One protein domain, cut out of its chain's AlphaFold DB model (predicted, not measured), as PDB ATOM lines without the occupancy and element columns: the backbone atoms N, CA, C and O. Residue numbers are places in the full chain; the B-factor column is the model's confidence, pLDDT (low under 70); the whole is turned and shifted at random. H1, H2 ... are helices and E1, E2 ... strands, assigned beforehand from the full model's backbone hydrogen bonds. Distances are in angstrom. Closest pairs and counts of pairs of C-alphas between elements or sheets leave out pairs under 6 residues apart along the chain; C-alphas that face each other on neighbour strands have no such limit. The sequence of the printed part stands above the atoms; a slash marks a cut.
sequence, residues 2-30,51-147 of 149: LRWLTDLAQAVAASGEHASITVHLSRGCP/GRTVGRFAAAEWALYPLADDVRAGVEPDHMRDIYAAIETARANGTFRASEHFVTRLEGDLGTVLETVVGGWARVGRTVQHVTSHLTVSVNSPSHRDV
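Overview. This is residues 2 to 30 and 51 to 147 of the 149 residues of the protein "Ykof domain-containing protein" of Xylanimonas oleitrophica (UniProt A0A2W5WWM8). A twisted, five-stranded sheet forms a wall with three helices, H1, H3 and H2, side by side over one face; the other face is bare. The sheet curls round H3, the helix between the other two, while the long link of residues 68 to 78 and the short helix H4 lie at opposite ends of the longest axis. The printed part has 126 residues, with four named helices and five named strands in the order H1, E1, E2, H2, E3, E4, H3, E5, H4; the class is mixed, helices and strands. The sheet's order is E1, E5, E2, E4, E3, all antiparallel. The whole is compact but elongated, with a radius of gyration of the C-alphas of 15.4 A and spans of 53 by 27 by 21 A.

Along the chain. H1, residues 2 to 14, begins at C-alpha 2 (45.442, -56.296, -14.650) and is 17.8 A long. E1, residues 19 to 27, is 26.6 A, and E2, residues 57 to 67, is 31.0 A. H2, residues 79 to 92, is 20.6 A. E3 is residues 96 to 100 and E4 residues 103 to 109. H3, residues 110 to 124, is 21.5 A, and E5, residues 130 to 139, is 29.6 A. H4, residues 142 to 147, ends at C-alpha 147 (67.773, -47.470, 2.274).

Arrangement. E1 and E3 are edge strands. N 23 is 2.8 A from O 135 between E1 and E5, N 65 2.8 A from O 132 between E2 and E5, N 60 2.8 A from O 106 between E2 and E4, and N 105 2.8 A from O 98 in the hairpin E3 and E4, each within hydrogen-bond range. H1, H2 and H3 on one face make two layers, helices over a sheet. H3 touches H1, closest C-alphas Thr 6 and Gly 111 at 5.9 A, opposite ways at a shallow tilt of 28 degrees. H3 touches H2, closest C-alphas Ala 86 and Gly 120 at 5.0 A, opposite ways at a shallow tilt of 31 degrees. H1 and H2 are apart. H1 is over E5 at a height over the sheet of 9.7 A. H2 is over E4 and only just over E2, on which 3 of its C-alphas fall, at a height of 7.9 A. E2, H2, E3 and E4, H3, E5 are split strand-helix-strand units, two strands running the same way with another between them in the sheet; both crossovers are right-handed. H4 is not on the sheet. Every O i to N i+4 pair is within hydrogen-bond range in H1, H2 and H3; H4 has 0 of 2, and 2 of 3 O i to N i+3 pairs.

Size, cuts and confidence. The two C-alphas farthest apart are those of Ala 73 and Asp 146, 53.7 A. Residues 31 to 50 are not printed, and C-alphas 30 and 51 are 29.0 A apart across the cut. Of the links printed whole, E2 to H2 is long, with 11 residues, and the others are tight. The mean pLDDT of the printed part is 91.9; residues 69 to 74 and 145 to 147 are under 70.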
ATOM      1  N   LEU A   2      44.443 -56.140 -15.733       95.81
ATOM      2  CA  LEU A   2      45.442 -56.296 -14.650       95.81
ATOM      3  C   LEU A   2      46.562 -57.289 -14.991       95.81
ATOM      4  O   LEU A   2      47.717 -56.904 -14.978       95.81
ATOM      5  N   ARG A   3      46.213 -58.514 -15.411       95.69
ATOM      6  CA  ARG A   3      47.179 -59.543 -15.840       95.69
ATOM      7  C   ARG A   3      48.249 -59.004 -16.799       95.69
ATOM      8  O   ARG A   3      49.427 -59.141 -16.520       95.69
ATOM      9  N   TRP A   4      47.817 -58.368 -17.889       96.06
ATOM     10  CA  TRP A   4      48.711 -57.833 -18.916       96.06
ATOM     11  C   TRP A   4      49.578 -56.692 -18.376       96.06
ATOM     12  O   TRP A   4      50.770 -56.649 -18.657       96.06
ATOM     13  N   LEU A   5      48.999 -55.801 -17.563       97.75
ATOM     14  CA  LEU A   5      49.747 -54.708 -16.940       97.75
ATOM     15  C   LEU A   5      50.816 -55.246 -15.978       97.75
ATOM     16  O   LEU A   5      51.946 -54.769 -15.993       97.75
ATOM     17  N   THR A   6      50.480 -56.269 -15.189       98.38
ATOM     18  CA  THR A   6      51.427 -56.965 -14.314       98.38
ATOM     19  C   THR A   6      52.528 -57.652 -15.119       98.38
ATOM     20  O   THR A   6      53.691 -57.509 -14.764       98.38
ATOM     21  N   ASP A   7      52.194 -58.351 -16.210       98.06
ATOM     22  CA  ASP A   7      53.177 -59.015 -17.081       98.06
ATOM     23  C   ASP A   7      54.164 -58.000 -17.683       98.06
ATOM     24  O   ASP A   7      55.379 -58.196 -17.617       98.06
ATOM     25  N   LEU A   8      53.652 -56.884 -18.216       98.06
ATOM     26  CA  LEU A   8      54.466 -55.817 -18.798       98.06
ATOM     27  C   LEU A   8      55.369 -55.161 -17.749       98.06
ATOM     28  O   LEU A   8      56.576 -55.048 -17.956       98.06
ATOM     29  N   ALA A   9      54.806 -54.748 -16.612       98.38
ATOM     30  CA  ALA A   9      55.571 -54.086 -15.562       98.38
ATOM     31  C   ALA A   9      56.629 -55.020 -14.953       98.38
ATOM     32  O   ALA A   9      57.749 -54.592 -14.672       98.38
ATOM     33  N   GLN A  10      56.309 -56.309 -14.809       98.19
ATOM     34  CA  GLN A  10      57.260 -57.333 -14.385       98.19
ATOM     35  C   GLN A  10      58.401 -57.493 -15.396       98.19
ATOM     36  O   GLN A  10      59.552 -57.599 -14.978       98.19
ATOM     37  N   ALA A  11      58.114 -57.487 -16.702       98.31
ATOM     38  CA  ALA A  11      59.143 -57.559 -17.739       98.31
ATOM     39  C   ALA A  11      60.073 -56.334 -17.709       98.31
ATOM     40  O   ALA A  11      61.292 -56.492 -17.775       98.31
ATOM     41  N   VAL A  12      59.520 -55.130 -17.520       98.31
ATOM     42  CA  VAL A  12      60.309 -53.900 -17.335       98.31
ATOM     43  C   VAL A  12      61.197 -54.013 -16.094       98.31
ATOM     44  O   VAL A  12      62.406 -53.818 -16.190       98.31
ATOM     45  N   ALA A  13      60.643 -54.408 -14.945       97.62
ATOM     46  CA  ALA A  13      61.411 -54.578 -13.710       97.62
ATOM     47  C   ALA A  13      62.501 -55.662 -13.830       97.62
ATOM     48  O   ALA A  13      63.582 -55.520 -13.256       97.62
ATOM     49  N   ALA A  14      62.245 -56.732 -14.591       97.06
ATOM     50  CA  ALA A  14      63.186 -57.828 -14.813       97.06
ATOM     51  C   ALA A  14      64.408 -57.437 -15.659       97.06
ATOM     52  O   ALA A  14      65.414 -58.138 -15.582       97.06
ATOM     53  N   SER A  15      64.357 -56.324 -16.402       96.88
ATOM     54  CA  SER A  15      65.530 -55.785 -17.108       96.88
ATOM     55  C   SER A  15      66.664 -55.378 -16.156       96.88
ATOM     56  O   SER A  15      67.819 -55.346 -16.563       96.88
ATOM     57  N   GLY A  16      66.347 -55.088 -14.888       95.12
ATOM     58  CA  GLY A  16      67.295 -54.575 -13.896       95.12
ATOM     59  C   GLY A  16      67.579 -53.075 -14.016       95.12
ATOM     60  O   GLY A  16      68.160 -52.505 -13.092       95.12
ATOM     61  N   GLU A  17      67.119 -52.436 -15.093       97.12
ATOM     62  CA  GLU A  17      67.263 -51.002 -15.325       97.12
ATOM     63  C   GLU A  17      66.296 -50.199 -14.452       97.12
ATOM     64  O   GLU A  17      65.170 -50.633 -14.176       97.12
ATOM     65  N   HIS A  18      66.731 -49.010 -14.030       97.75
ATOM     66  CA  HIS A  18      65.855 -48.047 -13.366       97.75
ATOM     67  C   HIS A  18      64.843 -47.507 -14.378       97.75
ATOM     68  O   HIS A  18      65.219 -46.874 -15.364       97.75
ATOM     69  N   ALA A  19      63.558 -47.747 -14.123       98.12
ATOM     70  CA  ALA A  19      62.489 -47.357 -15.029       98.12
ATOM     71  C   ALA A  19      61.297 -46.751 -14.284       98.12
ATOM     72  O   ALA A  19      61.015 -47.084 -13.130       98.12
ATOM     73  N   SER A  20      60.576 -45.885 -15.000       98.25
ATOM     74  CA  SER A  20      59.278 -45.352 -14.599       98.25
ATOM     75  C   SER A  20      58.202 -45.834 -15.570       98.25
ATOM     76  O   SER A  20      58.410 -45.827 -16.784       98.25
ATOM     77  N   ILE A  21      57.062 -46.268 -15.038       98.50
ATOM     78  CA  ILE A  21      55.901 -46.738 -15.796       98.50
ATOM     79  C   ILE A  21      54.727 -45.829 -15.451       98.50
ATOM     80  O   ILE A  21      54.240 -45.844 -14.321       98.50
ATOM     81  N   THR A  22      54.251 -45.066 -16.431       98.44
ATOM     82  CA  THR A  22      53.070 -44.213 -16.278       98.44
ATOM     83  C   THR A  22      51.859 -44.876 -16.924       98.44
ATOM     84  O   THR A  22      51.909 -45.299 -18.078       98.44
ATOM     85  N   VAL A  23      50.764 -44.982 -16.174       98.19
ATOM     86  CA  VAL A  23      49.528 -45.651 -16.585       98.19
ATOM     87  C   VAL A  23      48.356 -44.694 -16.416       98.19
ATOM     88  O   VAL A  23      48.156 -44.120 -15.347       98.19
ATOM     89  N   HIS A  24      47.554 -44.575 -17.470       97.50
ATOM     90  CA  HIS A  24      46.290 -43.851 -17.460       97.50
ATOM     91  C   HIS A  24      45.162 -44.862 -17.659       97.50
ATOM     92  O   HIS A  24      45.117 -45.561 -18.671       97.50
ATOM     93  N   LEU A  25      44.267 -44.964 -16.679       94.50
ATOM     94  CA  LEU A  25      43.075 -45.804 -16.753       94.50
ATOM     95  C   LEU A  25      41.862 -44.904 -16.963       94.50
ATOM     96  O   LEU A  25      41.735 -43.874 -16.306       94.50
ATOM     97  N   SER A  26      40.961 -45.302 -17.857       91.50
ATOM     98  CA  SER A  26      39.707 -44.594 -18.105       91.50
ATOM     99  C   SER A  26      38.594 -45.588 -18.413       91.50
ATOM    100  O   SER A  26      38.829 -46.607 -19.067       91.50
ATOM    101  N   ARG A  27      37.392 -45.316 -17.906       86.06
ATOM    102  CA  ARG A  27      36.153 -46.006 -18.282       86.06
ATOM    103  C   ARG A  27      34.983 -45.036 -18.260       86.06
ATOM    104  O   ARG A  27      34.950 -44.137 -17.423       86.06
ATOM    105  N   GLY A  28      34.007 -45.292 -19.130       82.12
ATOM    106  CA  GLY A  28      32.715 -44.606 -19.123       82.12
ATOM    107  C   GLY A  28      32.769 -43.149 -19.574       82.12
ATOM    108  O   GLY A  28      31.902 -42.383 -19.165       82.12
ATOM    109  N   CYS A  29      33.767 -42.789 -20.389       82.25
ATOM    110  CA  CYS A  29      33.906 -41.456 -20.970       82.25
ATOM    111  C   CYS A  29      32.668 -41.096 -21.816       82.25
ATOM    112  O   CYS A  29      32.310 -41.860 -22.721       82.25
ATOM    113  N   PRO A  30      32.011 -39.949 -21.566       75.00
ATOM    114  CA  PRO A  30      30.943 -39.461 -22.427       75.00
ATOM    115  C   PRO A  30      31.447 -39.230 -23.861       75.00
ATOM    116  O   PRO A  30      32.421 -38.510 -24.076       75.00
ATOM    117  N   GLY A  51      44.839 -60.020  -8.243       92.19
ATOM    118  CA  GLY A  51      46.241 -59.831  -8.576       92.19
ATOM    119  C   GLY A  51      47.086 -61.068  -8.309       92.19
ATOM    120  O   GLY A  51      46.597 -62.176  -8.085       92.19
ATOM    121  N   ARG A  52      48.399 -60.871  -8.379       96.00
ATOM    122  CA  ARG A  52      49.408 -61.854  -7.975       96.00
ATOM    123  C   ARG A  52      50.661 -61.113  -7.541       96.00
ATOM    124  O   ARG A  52      50.988 -60.096  -8.145       96.00
ATOM    125  N   THR A  53      51.394 -61.658  -6.582       97.25
ATOM    126  CA  THR A  53      52.723 -61.149  -6.231       97.25
ATOM    127  C   THR A  53      53.743 -61.504  -7.311       97.25
ATOM    128  O   THR A  53      53.675 -62.599  -7.878       97.25
ATOM    129  N   VAL A  54      54.710 -60.625  -7.578       96.75
ATOM    130  CA  VAL A  54      55.754 -60.858  -8.602       96.75
ATOM    131  C   VAL A  54      57.188 -60.806  -8.070       96.75
ATOM    132  O   VAL A  54      58.131 -61.024  -8.831       96.75
ATOM    133  N   GLY A  55      57.372 -60.544  -6.775       96.50
ATOM    134  CA  GLY A  55      58.670 -60.511  -6.104       96.50
ATOM    135  C   GLY A  55      59.524 -59.305  -6.493       96.50
ATOM    136  O   GLY A  55      60.751 -59.400  -6.500       96.50
ATOM    137  N   ARG A  56      58.901 -58.185  -6.876       96.31
ATOM    138  CA  ARG A  56      59.600 -56.956  -7.289       96.31
ATOM    139  C   ARG A  56      59.092 -55.788  -6.469       96.31
ATOM    140  O   ARG A  56      57.895 -55.539  -6.469       96.31
ATOM    141  N   PHE A  57      59.992 -55.074  -5.799       97.44
ATOM    142  CA  PHE A  57      59.627 -53.847  -5.102       97.44
ATOM    143  C   PHE A  57      59.255 -52.751  -6.105       97.44
ATOM    144  O   PHE A  57      59.926 -52.580  -7.127       97.44
ATOM    145  N   ALA A  58      58.214 -51.996  -5.780       98.19
ATOM    146  CA  ALA A  58      57.829 -50.790  -6.483       98.19
ATOM    147  C   ALA A  58      57.435 -49.694  -5.490       98.19
ATOM    148  O   ALA A  58      56.812 -49.967  -4.461       98.19
ATOM    149  N   ALA A  59      57.752 -48.454  -5.849       98.44
ATOM    150  CA  ALA A  59      57.156 -47.263  -5.260       98.44
ATOM    151  C   ALA A  59      56.275 -46.598  -6.316       98.44
ATOM    152  O   ALA A  59      56.630 -46.586  -7.494       98.44
ATOM    153  N   ALA A  60      55.127 -46.068  -5.920       98.62
ATOM    154  CA  ALA A  60      54.185 -45.491  -6.856       98.62
ATOM    155  C   ALA A  60      53.423 -44.300  -6.283       98.62
ATOM    156  O   ALA A  60      53.180 -44.203  -5.083       98.62
ATOM    157  N   GLU A  61      52.996 -43.424  -7.179       98.69
ATOM    158  CA  GLU A  61      52.108 -42.301  -6.906       98.69
ATOM    159  C   GLU A  61      50.812 -42.522  -7.673       98.69
ATOM    160  O   GLU A  61      50.824 -42.701  -8.894       98.69
ATOM    161  N   TRP A  62      49.696 -42.553  -6.951       98.75
ATOM    162  CA  TRP A  62      48.392 -42.878  -7.509       98.75
ATOM    163  C   TRP A  62      47.377 -41.769  -7.251       98.75
ATOM    164  O   TRP A  62      47.160 -41.357  -6.111       98.75
ATOM    165  N   ALA A  63      46.716 -41.332  -8.321       98.50
ATOM    166  CA  ALA A  63      45.558 -40.455  -8.275       98.50
ATOM    167  C   ALA A  63      44.337 -41.125  -8.921       98.50
ATOM    168  O   ALA A  63      44.430 -41.835  -9.931       98.50
ATOM    169  N   LEU A  64      43.173 -40.883  -8.326       97.25
ATOM    170  CA  LEU A  64      41.896 -41.466  -8.710       97.25
ATOM    171  C   LEU A  64      40.857 -40.355  -8.819       97.25
ATOM    172  O   LEU A  64      40.706 -39.560  -7.894       97.25
ATOM    173  N   TYR A  65      40.139 -40.327  -9.936       95.12
ATOM    174  CA  TYR A  65      39.192 -39.270 -10.265       95.12
ATOM    175  C   TYR A  65      37.822 -39.886 -10.584       95.12
ATOM    176  O   TYR A  65      37.557 -40.270 -11.727       95.12
ATOM    177  N   PRO A  66      36.940 -40.027  -9.580       92.62
ATOM    178  CA  PRO A  66      35.520 -40.265  -9.806       92.62
ATOM    179  C   PRO A  66      34.911 -39.009 -10.443       92.62
ATOM    180  O   PRO A  66      34.759 -37.983  -9.779       92.62
ATOM    181  N   LEU A  67      34.602 -39.064 -11.739       87.38
ATOM    182  CA  LEU A  67      34.058 -37.934 -12.487       87.38
ATOM    183  C   LEU A  67      32.532 -38.029 -12.444       87.38
ATOM    184  O   LEU A  67      31.896 -38.717 -13.241       87.38
ATOM    185  N   ALA A  68      31.939 -37.416 -11.422       71.62
ATOM    186  CA  ALA A  68      30.492 -37.340 -11.298       71.62
ATOM    187  C   ALA A  68      29.944 -36.362 -12.349       71.62
ATOM    188  O   ALA A  68      29.928 -35.154 -12.132       71.62
ATOM    189  N   ASP A  69      29.487 -36.895 -13.481       62.94
ATOM    190  CA  ASP A  69      28.902 -36.092 -14.565       62.94
ATOM    191  C   ASP A  69      27.457 -35.626 -14.256       62.94
ATOM    192  O   ASP A  69      26.863 -34.881 -15.037       62.94
ATOM    193  N   ASP A  70      26.859 -36.048 -13.129       60.91
ATOM    194  CA  ASP A  70      25.504 -35.639 -12.728       60.91
ATOM    195  C   ASP A  70      25.519 -34.256 -12.056       60.91
ATOM    196  O   ASP A  70      25.465 -34.119 -10.835       60.91
ATOM    197  N   VAL A  71      25.610 -33.209 -12.877       56.38
ATOM    198  CA  VAL A  71      25.642 -31.801 -12.445       56.38
ATOM    199  C   VAL A  71      24.220 -31.247 -12.254       56.38
ATOM    200  O   VAL A  71      23.840 -30.223 -12.826       56.38
ATOM    201  N   ARG A  72      23.373 -31.945 -11.486       60.94
ATOM    202  CA  ARG A  72      22.030 -31.441 -11.140       60.94
ATOM    203  C   ARG A  72      22.131 -30.340 -10.093       60.94
ATOM    204  O   ARG A  72      22.848 -30.469  -9.104       60.94
ATOM    205  N   ALA A  73      21.352 -29.275 -10.276       57.56
ATOM    206  CA  ALA A  73      21.275 -28.186  -9.309       57.56
ATOM    207  C   ALA A  73      20.886 -28.718  -7.914       57.56
ATOM    208  O   ALA A  73      19.829 -29.328  -7.753       57.56
ATOM    209  N   GLY A  74      21.744 -28.476  -6.920       66.94
ATOM    210  CA  GLY A  74      21.523 -28.873  -5.525       66.94
ATOM    211  C   GLY A  74      22.091 -30.238  -5.117       66.94
ATOM    212  O   GLY A  74      21.845 -30.656  -3.988       66.94
ATOM    213  N   VAL A  75      22.841 -30.927  -5.987       70.62
ATOM    214  CA  VAL A  75      23.565 -32.162  -5.639       70.62
ATOM    215  C   VAL A  75      25.066 -31.875  -5.584       70.62
ATOM    216  O   VAL A  75      25.675 -31.557  -6.601       70.62
ATOM    217  N   GLU A  76      25.660 -31.993  -4.396       71.94
ATOM    218  CA  GLU A  76      27.111 -31.865  -4.213       71.94
ATOM    219  C   GLU A  76      27.833 -33.155  -4.655       71.94
ATOM    220  O   GLU A  76      27.447 -34.247  -4.222       71.94
ATOM    221  N   PRO A  77      28.886 -33.073  -5.492       73.00
ATOM    222  CA  PRO A  77      29.655 -34.244  -5.907       73.00
ATOM    223  C   PRO A  77      30.403 -34.932  -4.749       73.00
ATOM    224  O   PRO A  77      31.424 -34.440  -4.267       73.00
ATOM    225  N   ASP A  78      29.976 -36.139  -4.371       84.19
ATOM    226  CA  ASP A  78      30.603 -36.973  -3.325       84.19
ATOM    227  C   ASP A  78      31.740 -37.868  -3.869       84.19
ATOM    228  O   ASP A  78      31.777 -39.085  -3.683       84.19
ATOM    229  N   HIS A  79      32.680 -37.271  -4.603       85.88
ATOM    230  CA  HIS A  79      33.826 -37.993  -5.174       85.88
ATOM    231  C   HIS A  79      34.789 -38.512  -4.090       85.88
ATOM    232  O   HIS A  79      35.437 -39.546  -4.257       85.88
ATOM    233  N   MET A  80      34.864 -37.817  -2.950       92.44
ATOM    234  CA  MET A  80      35.777 -38.170  -1.866       92.44
ATOM    235  C   MET A  80      35.423 -39.492  -1.188       92.44
ATOM    236  O   MET A  80      36.342 -40.209  -0.794       92.44
ATOM    237  N   ARG A  81      34.140 -39.872  -1.098       92.38
ATOM    238  CA  ARG A  81      33.736 -41.183  -0.562       92.38
ATOM    239  C   ARG A  81      34.472 -42.330  -1.248       92.38
ATOM    240  O   ARG A  81      35.019 -43.209  -0.581       92.38
ATOM    241  N   ASP A  82      34.503 -42.308  -2.575       92.50
ATOM    242  CA  ASP A  82      35.074 -43.393  -3.370       92.50
ATOM    243  C   ASP A  82      36.614 -43.371  -3.328       92.50
ATOM    244  O   ASP A  82      37.250 -44.427  -3.279       92.50
ATOM    245  N   ILE A  83      37.221 -42.179  -3.246       95.56
ATOM    246  CA  ILE A  83      38.670 -42.014  -3.035       95.56
ATOM    247  C   ILE A  83      39.088 -42.558  -1.661       95.56
ATOM    248  O   ILE A  83      40.057 -43.312  -1.570       95.56
ATOM    249  N   TYR A  84      38.355 -42.242  -0.591       96.31
ATOM    250  CA  TYR A  84      38.668 -42.757   0.743       96.31
ATOM    251  C   TYR A  84      38.507 -44.276   0.827       96.31
ATOM    252  O   TYR A  84      39.382 -44.948   1.368       96.31
ATOM    253  N   ALA A  85      37.461 -44.848   0.223       95.69
ATOM    254  CA  ALA A  85      37.300 -46.301   0.153       95.69
ATOM    255  C   ALA A  85      38.465 -46.988  -0.593       95.69
ATOM    256  O   ALA A  85      38.919 -48.072  -0.209       95.69
ATOM    257  N   ALA A  86      38.985 -46.348  -1.644       96.50
ATOM    258  CA  ALA A  86      40.164 -46.812  -2.361       96.50
ATOM    259  C   ALA A  86      41.445 -46.736  -1.504       96.50
ATOM    260  O   ALA A  86      42.240 -47.677  -1.515       96.50
ATOM    261  N   ILE A  87      41.619 -45.674  -0.708       98.19
ATOM    262  CA  ILE A  87      42.730 -45.543   0.251       98.19
ATOM    263  C   ILE A  87      42.654 -46.629   1.329       98.19
ATOM    264  O   ILE A  87      43.663 -47.268   1.622       98.19
ATOM    265  N   GLU A  88      41.472 -46.901   1.884       98.06
ATOM    266  CA  GLU A  88      41.300 -47.971   2.873       98.06
ATOM    267  C   GLU A  88      41.594 -49.353   2.279       98.06
ATOM    268  O   GLU A  88      42.238 -50.185   2.918       98.06
ATOM    269  N   THR A  89      41.240 -49.578   1.010       95.88
ATOM    270  CA  THR A  89      41.659 -50.787   0.282       95.88
ATOM    271  C   THR A  89      43.185 -50.862   0.160       95.88
ATOM    272  O   THR A  89      43.769 -51.918   0.386       95.88
ATOM    273  N   ALA A  90      43.856 -49.745  -0.142       98.19
ATOM    274  CA  ALA A  90      45.315 -49.702  -0.213       98.19
ATOM    275  C   ALA A  90      45.981 -50.021   1.134       98.19
ATOM    276  O   ALA A  90      47.012 -50.703   1.151       98.19
ATOM    277  N   ARG A  91      45.391 -49.572   2.254       98.50
ATOM    278  CA  ARG A  91      45.826 -49.926   3.616       98.50
ATOM    279  C   ARG A  91      45.632 -51.412   3.894       98.50
ATOM    280  O   ARG A  91      46.571 -52.058   4.343       98.50
ATOM    281  N   ALA A  92      44.453 -51.952   3.588       97.62
ATOM    282  CA  ALA A  92      44.138 -53.367   3.788       97.62
ATOM    283  C   ALA A  92      45.061 -54.291   2.976       97.62
ATOM    284  O   ALA A  92      45.496 -55.324   3.475       97.62
ATOM    285  N   ASN A  93      45.425 -53.878   1.760       96.69
ATOM    286  CA  ASN A  93      46.382 -54.586   0.909       96.69
ATOM    287  C   ASN A  93      47.847 -54.421   1.358       96.69
ATOM    288  O   ASN A  93      48.740 -54.995   0.738       96.69
ATOM    289  N   GLY A  94      48.123 -53.608   2.386       97.94
ATOM    290  CA  GLY A  94      49.481 -53.325   2.859       97.94
ATOM    291  C   GLY A  94      50.324 -52.486   1.893       97.94
ATOM    292  O   GLY A  94      51.544 -52.479   2.006       97.94
ATOM    293  N   THR A  95      49.687 -51.793   0.944       98.56
ATOM    294  CA  THR A  95      50.372 -50.988  -0.087       98.56
ATOM    295  C   THR A  95      50.395 -49.496   0.217       98.56
ATOM    296  O   THR A  95      51.177 -48.771  -0.385       98.56
ATOM    297  N   PHE A  96      49.547 -49.005   1.126       98.69
ATOM    298  CA  PHE A  96      49.535 -47.592   1.503       98.69
ATOM    299  C   PHE A  96      50.844 -47.199   2.194       98.69
ATOM    300  O   PHE A  96      51.195 -47.770   3.228       98.69
ATOM    301  N   ARG A  97      51.510 -46.158   1.684       98.25
ATOM    302  CA  ARG A  97      52.687 -45.564   2.325       98.25
ATOM    303  C   ARG A  97      52.372 -44.226   2.982       98.25
ATOM    304  O   ARG A  97      52.667 -44.051   4.163       98.25
ATOM    305  N   ALA A  98      51.824 -43.285   2.217       97.75
ATOM    306  CA  ALA A  98      51.574 -41.920   2.670       97.75
ATOM    307  C   ALA A  98      50.515 -41.222   1.806       97.75
ATOM    308  O   ALA A  98      50.271 -41.602   0.661       97.75
ATOM    309  N   SER A  99      49.920 -40.168   2.358       96.25
ATOM    310  CA  SER A  99      49.182 -39.169   1.587       96.25
ATOM    311  C   SER A  99      50.142 -38.030   1.257       96.25
ATOM    312  O   SER A  99      50.712 -37.441   2.170       96.25
ATOM    313  N   GLU A 100      50.320 -37.737  -0.026       95.44
ATOM    314  CA  GLU A 100      51.163 -36.647  -0.525       95.44
ATOM    315  C   GLU A 100      50.270 -35.607  -1.214       95.44
ATOM    316  O   GLU A 100      49.063 -35.811  -1.394       95.44
ATOM    317  N   HIS A 101      50.836 -34.470  -1.619       93.06
ATOM    318  CA  HIS A 101      50.071 -33.507  -2.407       93.06
ATOM    319  C   HIS A 101      49.580 -34.160  -3.709       93.06
ATOM    320  O   HIS A 101      50.372 -34.620  -4.527       93.06
ATOM    321  N   PHE A 102      48.254 -34.175  -3.887       94.56
ATOM    322  CA  PHE A 102      47.529 -34.655  -5.076       94.56
ATOM    323  C   PHE A 102      47.522 -36.172  -5.320       94.56
ATOM    324  O   PHE A 102      46.790 -36.625  -6.202       94.56
ATOM    325  N   VAL A 103      48.276 -36.963  -4.552       98.06
ATOM    326  CA  VAL A 103      48.419 -38.409  -4.773       98.06
ATOM    327  C   VAL A 103      48.418 -39.197  -3.465       98.06
ATOM    328  O   VAL A 103      48.797 -38.712  -2.399       98.06
ATOM    329  N   THR A 104      48.029 -40.465  -3.554       98.56
ATOM    330  CA  THR A 104      48.340 -41.471  -2.534       98.56
ATOM    331  C   THR A 104      49.621 -42.185  -2.942       98.56
ATOM    332  O   THR A 104      49.690 -42.766  -4.027       98.56
ATOM    333  N   ARG A 105      50.635 -42.157  -2.076       98.50
ATOM    334  CA  ARG A 105      51.875 -42.905  -2.272       98.50
ATOM    335  C   ARG A 105      51.664 -44.358  -1.870       98.50
ATOM    336  O   ARG A 105      51.210 -44.642  -0.757       98.50
ATOM    337  N   LEU A 106      52.022 -45.265  -2.770       98.75
ATOM    338  CA  LEU A 106      51.959 -46.708  -2.587       98.75
ATOM    339  C   LEU A 106      53.363 -47.313  -2.647       98.75
ATOM    340  O   LEU A 106      54.186 -46.878  -3.445       98.75
ATOM    341  N   GLU A 107      53.636 -48.329  -1.838       98.25
ATOM    342  CA  GLU A 107      54.893 -49.084  -1.866       98.25
ATOM    343  C   GLU A 107      54.625 -50.568  -1.594       98.25
ATOM    344  O   GLU A 107      53.635 -50.916  -0.952       98.25
ATOM    345  N   GLY A 108      55.497 -51.452  -2.078       97.75
ATOM    346  CA  GLY A 108      55.416 -52.889  -1.804       97.75
ATOM    347  C   GLY A 108      55.721 -53.746  -3.026       97.75
ATOM    348  O   GLY A 108      56.474 -53.335  -3.909       97.75
ATOM    349  N   ASP A 109      55.148 -54.950  -3.075       98.31
ATOM    350  CA  ASP A 109      55.238 -55.797  -4.266       98.31
ATOM    351  C   ASP A 109      54.500 -55.144  -5.443       98.31
ATOM    352  O   ASP A 109      53.339 -54.750  -5.326       98.31
ATOM    353  N   LEU A 110      55.171 -55.058  -6.591       98.56
ATOM    354  CA  LEU A 110      54.667 -54.462  -7.826       98.56
ATOM    355  C   LEU A 110      53.308 -55.040  -8.232       98.56
ATOM    356  O   LEU A 110      52.424 -54.305  -8.663       98.56
ATOM    357  N   GLY A 111      53.122 -56.349  -8.088       98.31
ATOM    358  CA  GLY A 111      51.872 -57.014  -8.416       98.31
ATOM    359  C   GLY A 111      50.734 -56.593  -7.489       98.31
ATOM    360  O   GLY A 111      49.651 -56.261  -7.974       98.31
ATOM    361  N   THR A 112      51.001 -56.505  -6.184       98.38
ATOM    362  CA  THR A 112      50.038 -56.019  -5.184       98.38
ATOM    363  C   THR A 112      49.715 -54.532  -5.370       98.38
ATOM    364  O   THR A 112      48.554 -54.141  -5.278       98.38
ATOM    365  N   VAL A 113      50.702 -53.686  -5.698       98.62
ATOM    366  CA  VAL A 113      50.474 -52.259  -6.010       98.62
ATOM    367  C   VAL A 113      49.536 -52.111  -7.213       98.62
ATOM    368  O   VAL A 113      48.564 -51.357  -7.155       98.62
ATOM    369  N   LEU A 114      49.780 -52.863  -8.289       98.56
ATOM    370  CA  LEU A 114      48.928 -52.842  -9.482       98.56
ATOM    371  C   LEU A 114      47.519 -53.383  -9.202       98.56
ATOM    372  O   LEU A 114      46.544 -52.848  -9.730       98.56
ATOM    373  N   GLU A 115      47.396 -54.409  -8.358       97.88
ATOM    374  CA  GLU A 115      46.107 -54.922  -7.888       97.88
ATOM    375  C   GLU A 115      45.319 -53.866  -7.107       97.88
ATOM    376  O   GLU A 115      44.141 -53.650  -7.401       97.88
ATOM    377  N   THR A 116      45.962 -53.164  -6.167       97.94
ATOM    378  CA  THR A 116      45.353 -52.055  -5.420       97.94
ATOM    379  C   THR A 116      44.799 -50.994  -6.370       97.94
ATOM    380  O   THR A 116      43.630 -50.620  -6.262       97.94
ATOM    381  N   VAL A 117      45.606 -50.543  -7.335       97.88
ATOM    382  CA  VAL A 117      45.234 -49.460  -8.260       97.88
ATOM    383  C   VAL A 117      44.093 -49.874  -9.187       97.88
ATOM    384  O   VAL A 117      43.064 -49.197  -9.257       97.88
ATOM    385  N   VAL A 118      44.242 -51.005  -9.886       96.81
ATOM    386  CA  VAL A 118      43.219 -51.489 -10.825       96.81
ATOM    387  C   VAL A 118      41.938 -51.856 -10.081       96.81
ATOM    388  O   VAL A 118      40.841 -51.579 -10.568       96.81
ATOM    389  N   GLY A 119      42.065 -52.448  -8.894       95.06
ATOM    390  CA  GLY A 119      40.939 -52.804  -8.051       95.06
ATOM    391  C   GLY A 119      40.180 -51.586  -7.535       95.06
ATOM    392  O   GLY A 119      38.950 -51.586  -7.560       95.06
ATOM    393  N   GLY A 120      40.885 -50.543  -7.093       94.88
ATOM    394  CA  GLY A 120      40.277 -49.282  -6.673       94.88
ATOM    395  C   GLY A 120      39.524 -48.611  -7.816       94.88
ATOM    396  O   GLY A 120      38.322 -48.386  -7.706       94.88
ATOM    397  N   TRP A 121      40.192 -48.402  -8.954       95.00
ATOM    398  CA  TRP A 121      39.578 -47.820 -10.153       95.00
ATOM    399  C   TRP A 121      38.344 -48.604 -10.636       95.00
ATOM    400  O   TRP A 121      37.299 -48.016 -10.920       95.00
ATOM    401  N   ALA A 122      38.411 -49.940 -10.672       92.31
ATOM    402  CA  ALA A 122      37.283 -50.769 -11.094       92.31
ATOM    403  C   ALA A 122      36.082 -50.679 -10.136       92.31
ATOM    404  O   ALA A 122      34.936 -50.693 -10.599       92.31
ATOM    405  N   ARG A 123      36.329 -50.575  -8.819       91.38
ATOM    406  CA  ARG A 123      35.283 -50.461  -7.789       91.38
ATOM    407  C   ARG A 123      34.562 -49.116  -7.824       91.38
ATOM    408  O   ARG A 123      33.347 -49.125  -7.668       91.38
ATOM    409  N   VAL A 124      35.247 -48.003  -8.109       90.50
ATOM    410  CA  VAL A 124      34.579 -46.692  -8.299       90.50
ATOM    411  C   VAL A 124      33.559 -46.743  -9.438       90.50
ATOM    412  O   VAL A 124      32.495 -46.140  -9.360       90.50
ATOM    413  N   GLY A 125      33.803 -47.570 -10.458       84.69
ATOM    414  CA  GLY A 125      32.840 -47.810 -11.537       84.69
ATOM    415  C   GLY A 125      31.470 -48.367 -11.101       84.69
ATOM    416  O   GLY A 125      30.576 -48.493 -11.939       84.69
ATOM    417  N   ARG A 126      31.306 -48.753  -9.823       83.44
ATOM    418  CA  ARG A 126      30.035 -49.180  -9.204       83.44
ATOM    419  C   ARG A 126      29.146 -47.998  -8.817       83.44
ATOM    420  O   ARG A 126      27.935 -48.164  -8.759       83.44
ATOM    421  N   THR A 127      29.744 -46.847  -8.528       82.94
ATOM    422  CA  THR A 127      29.068 -45.649  -8.013       82.94
ATOM    423  C   THR A 127      29.022 -44.534  -9.048       82.94
ATOM    424  O   THR A 127      28.030 -43.815  -9.119       82.94
ATOM    425  N   VAL A 128      30.058 -44.420  -9.883       84.88
ATOM    426  CA  VAL A 128      30.178 -43.401 -10.931       84.88
ATOM    427  C   VAL A 128      30.483 -44.071 -12.270       84.88
ATOM    428  O   VAL A 128      31.254 -45.026 -12.338       84.88
ATOM    429  N   GLN A 129      29.863 -43.596 -13.353       83.75
ATOM    430  CA  GLN A 129      30.077 -44.171 -14.685       83.75
ATOM    431  C   GLN A 129      31.457 -43.801 -15.239       83.75
ATOM    432  O   GLN A 129      32.177 -44.682 -15.717       83.75
ATOM    433  N   HIS A 130      31.803 -42.515 -15.163       87.81
ATOM    434  CA  HIS A 130      33.029 -41.953 -15.703       87.81
ATOM    435  C   HIS A 130      34.111 -41.899 -14.622       87.81
ATOM    436  O   HIS A 130      33.983 -41.219 -13.606       87.81
ATOM    437  N   VAL A 131      35.179 -42.671 -14.811       91.44
ATOM    438  CA  VAL A 131      36.273 -42.750 -13.837       91.44
ATOM    439  C   VAL A 131      37.599 -42.768 -14.565       91.44
ATOM    440  O   VAL A 131      37.848 -43.658 -15.387       91.44
ATOM    441  N   THR A 132      38.481 -41.843 -14.194       95.12
ATOM    442  CA  THR A 132      39.871 -41.846 -14.644       95.12
ATOM    443  C   THR A 132      40.823 -42.066 -13.474       95.12
ATOM    444  O   THR A 132      40.486 -41.866 -12.306       95.12
ATOM    445  N   SER A 133      42.022 -42.554 -13.766       97.25
ATOM    446  CA  SER A 133      43.074 -42.727 -12.771       97.25
ATOM    447  C   SER A 133      44.448 -42.600 -13.413       97.25
ATOM    448  O   SER A 133      44.662 -43.080 -14.527       97.25
ATOM    449  N   HIS A 134      45.368 -41.967 -12.689       98.31
ATOM    450  CA  HIS A 134      46.772 -41.838 -13.058       98.31
ATOM    451  C   HIS A 134      47.640 -42.582 -12.056       98.31
ATOM    452  O   HIS A 134      47.462 -42.441 -10.847       98.31
ATOM    453  N   LEU A 135      48.592 -43.349 -12.564       98.75
ATOM    454  CA  LEU A 135      49.571 -44.068 -11.769       98.75
ATOM    455  C   LEU A 135      50.956 -43.839 -12.365       98.75
ATOM    456  O   LEU A 135      51.154 -44.082 -13.553       98.75
ATOM    457  N   THR A 136      51.915 -43.460 -11.531       98.75
ATOM    458  CA  THR A 136      53.342 -43.485 -11.870       98.75
ATOM    459  C   THR A 136      54.023 -44.500 -10.968       98.75
ATOM    460  O   THR A 136      53.944 -44.378  -9.752       98.75
ATOM    461  N   VAL A 137      54.679 -45.506 -11.547       98.69
ATOM    462  CA  VAL A 137      55.388 -46.570 -10.824       98.69
ATOM    463  C   VAL A 137      56.881 -46.466 -11.098       98.69
ATOM    464  O   VAL A 137      57.290 -46.488 -12.251       98.69
ATOM    465  N   SER A 138      57.696 -46.422 -10.051       98.50
ATOM    466  CA  SER A 138      59.151 -46.542 -10.122       98.50
ATOM    467  C   SER A 138      59.585 -47.953  -9.728       98.50
ATOM    468  O   SER A 138      59.182 -48.475  -8.684       98.50
ATOM    469  N   VAL A 139      60.426 -48.564 -10.564       98.31
ATOM    470  CA  VAL A 139      61.058 -49.867 -10.313       98.31
ATOM    471  C   VAL A 139      62.571 -49.742 -10.435       98.31
ATOM    472  O   VAL A 139      63.074 -48.984 -11.261       98.31
ATOM    473  N   ASN A 140      63.306 -50.499  -9.616       96.75
ATOM    474  CA  ASN A 140      64.775 -50.506  -9.590       96.75
ATOM    475  C   ASN A 140      65.422 -49.124  -9.335       96.75
ATOM    476  O   ASN A 140      66.547 -48.888  -9.775       96.75
ATOM    477  N   SER A 141      64.744 -48.214  -8.621       96.12
ATOM    478  CA  SER A 141      65.342 -46.929  -8.232       96.12
ATOM    479  C   SER A 141      66.638 -47.144  -7.430       96.12
ATOM    480  O   SER A 141      66.607 -47.870  -6.429       96.12
ATOM    481  N   PRO A 142      67.762 -46.497  -7.800       93.88
ATOM    482  CA  PRO A 142      69.012 -46.584  -7.046       93.88
ATOM    483  C   PRO A 142      68.858 -46.139  -5.590       93.88
ATOM    484  O   PRO A 142      69.381 -46.795  -4.696       93.88
ATOM    485  N   SER A 143      68.049 -45.105  -5.336       91.06
ATOM    486  CA  SER A 143      67.835 -44.565  -3.988       91.06
ATOM    487  C   SER A 143      67.109 -45.521  -3.042       91.06
ATOM    488  O   SER A 143      67.143 -45.318  -1.834       91.06
ATOM    489  N   HIS A 144      66.450 -46.565  -3.554       85.44
ATOM    490  CA  HIS A 144      65.863 -47.595  -2.698       85.44
ATOM    491  C   HIS A 144      66.925 -48.560  -2.158       85.44
ATOM    492  O   HIS A 144      66.829 -48.990  -1.012       85.44
ATOM    493  N   ARG A 145      67.960 -48.867  -2.956       64.88
ATOM    494  CA  ARG A 145      69.057 -49.752  -2.530       64.88
ATOM    495  C   ARG A 145      69.816 -49.159  -1.343       64.88
ATOM    496  O   ARG A 145      70.120 -49.897  -0.411       64.88
ATOM    497  N   ASP A 146      70.007 -47.841  -1.344       55.66
ATOM    498  CA  ASP A 146      70.686 -47.097  -0.272       55.66
ATOM    499  C   ASP A 146      69.907 -47.074   1.058       55.66
ATOM    500  O   ASP A 146      70.478 -46.760   2.095       55.66
ATOM    501  N   VAL A 147      68.611 -47.410   1.057       53.78
ATOM    502  CA  VAL A 147      67.773 -47.470   2.274       53.78
ATOM    503  C   VAL A 147      67.782 -48.869   2.909       53.78
ATOM    504  O   VAL A 147      67.399 -49.027   4.067       53.78
TER     505      VAL A 147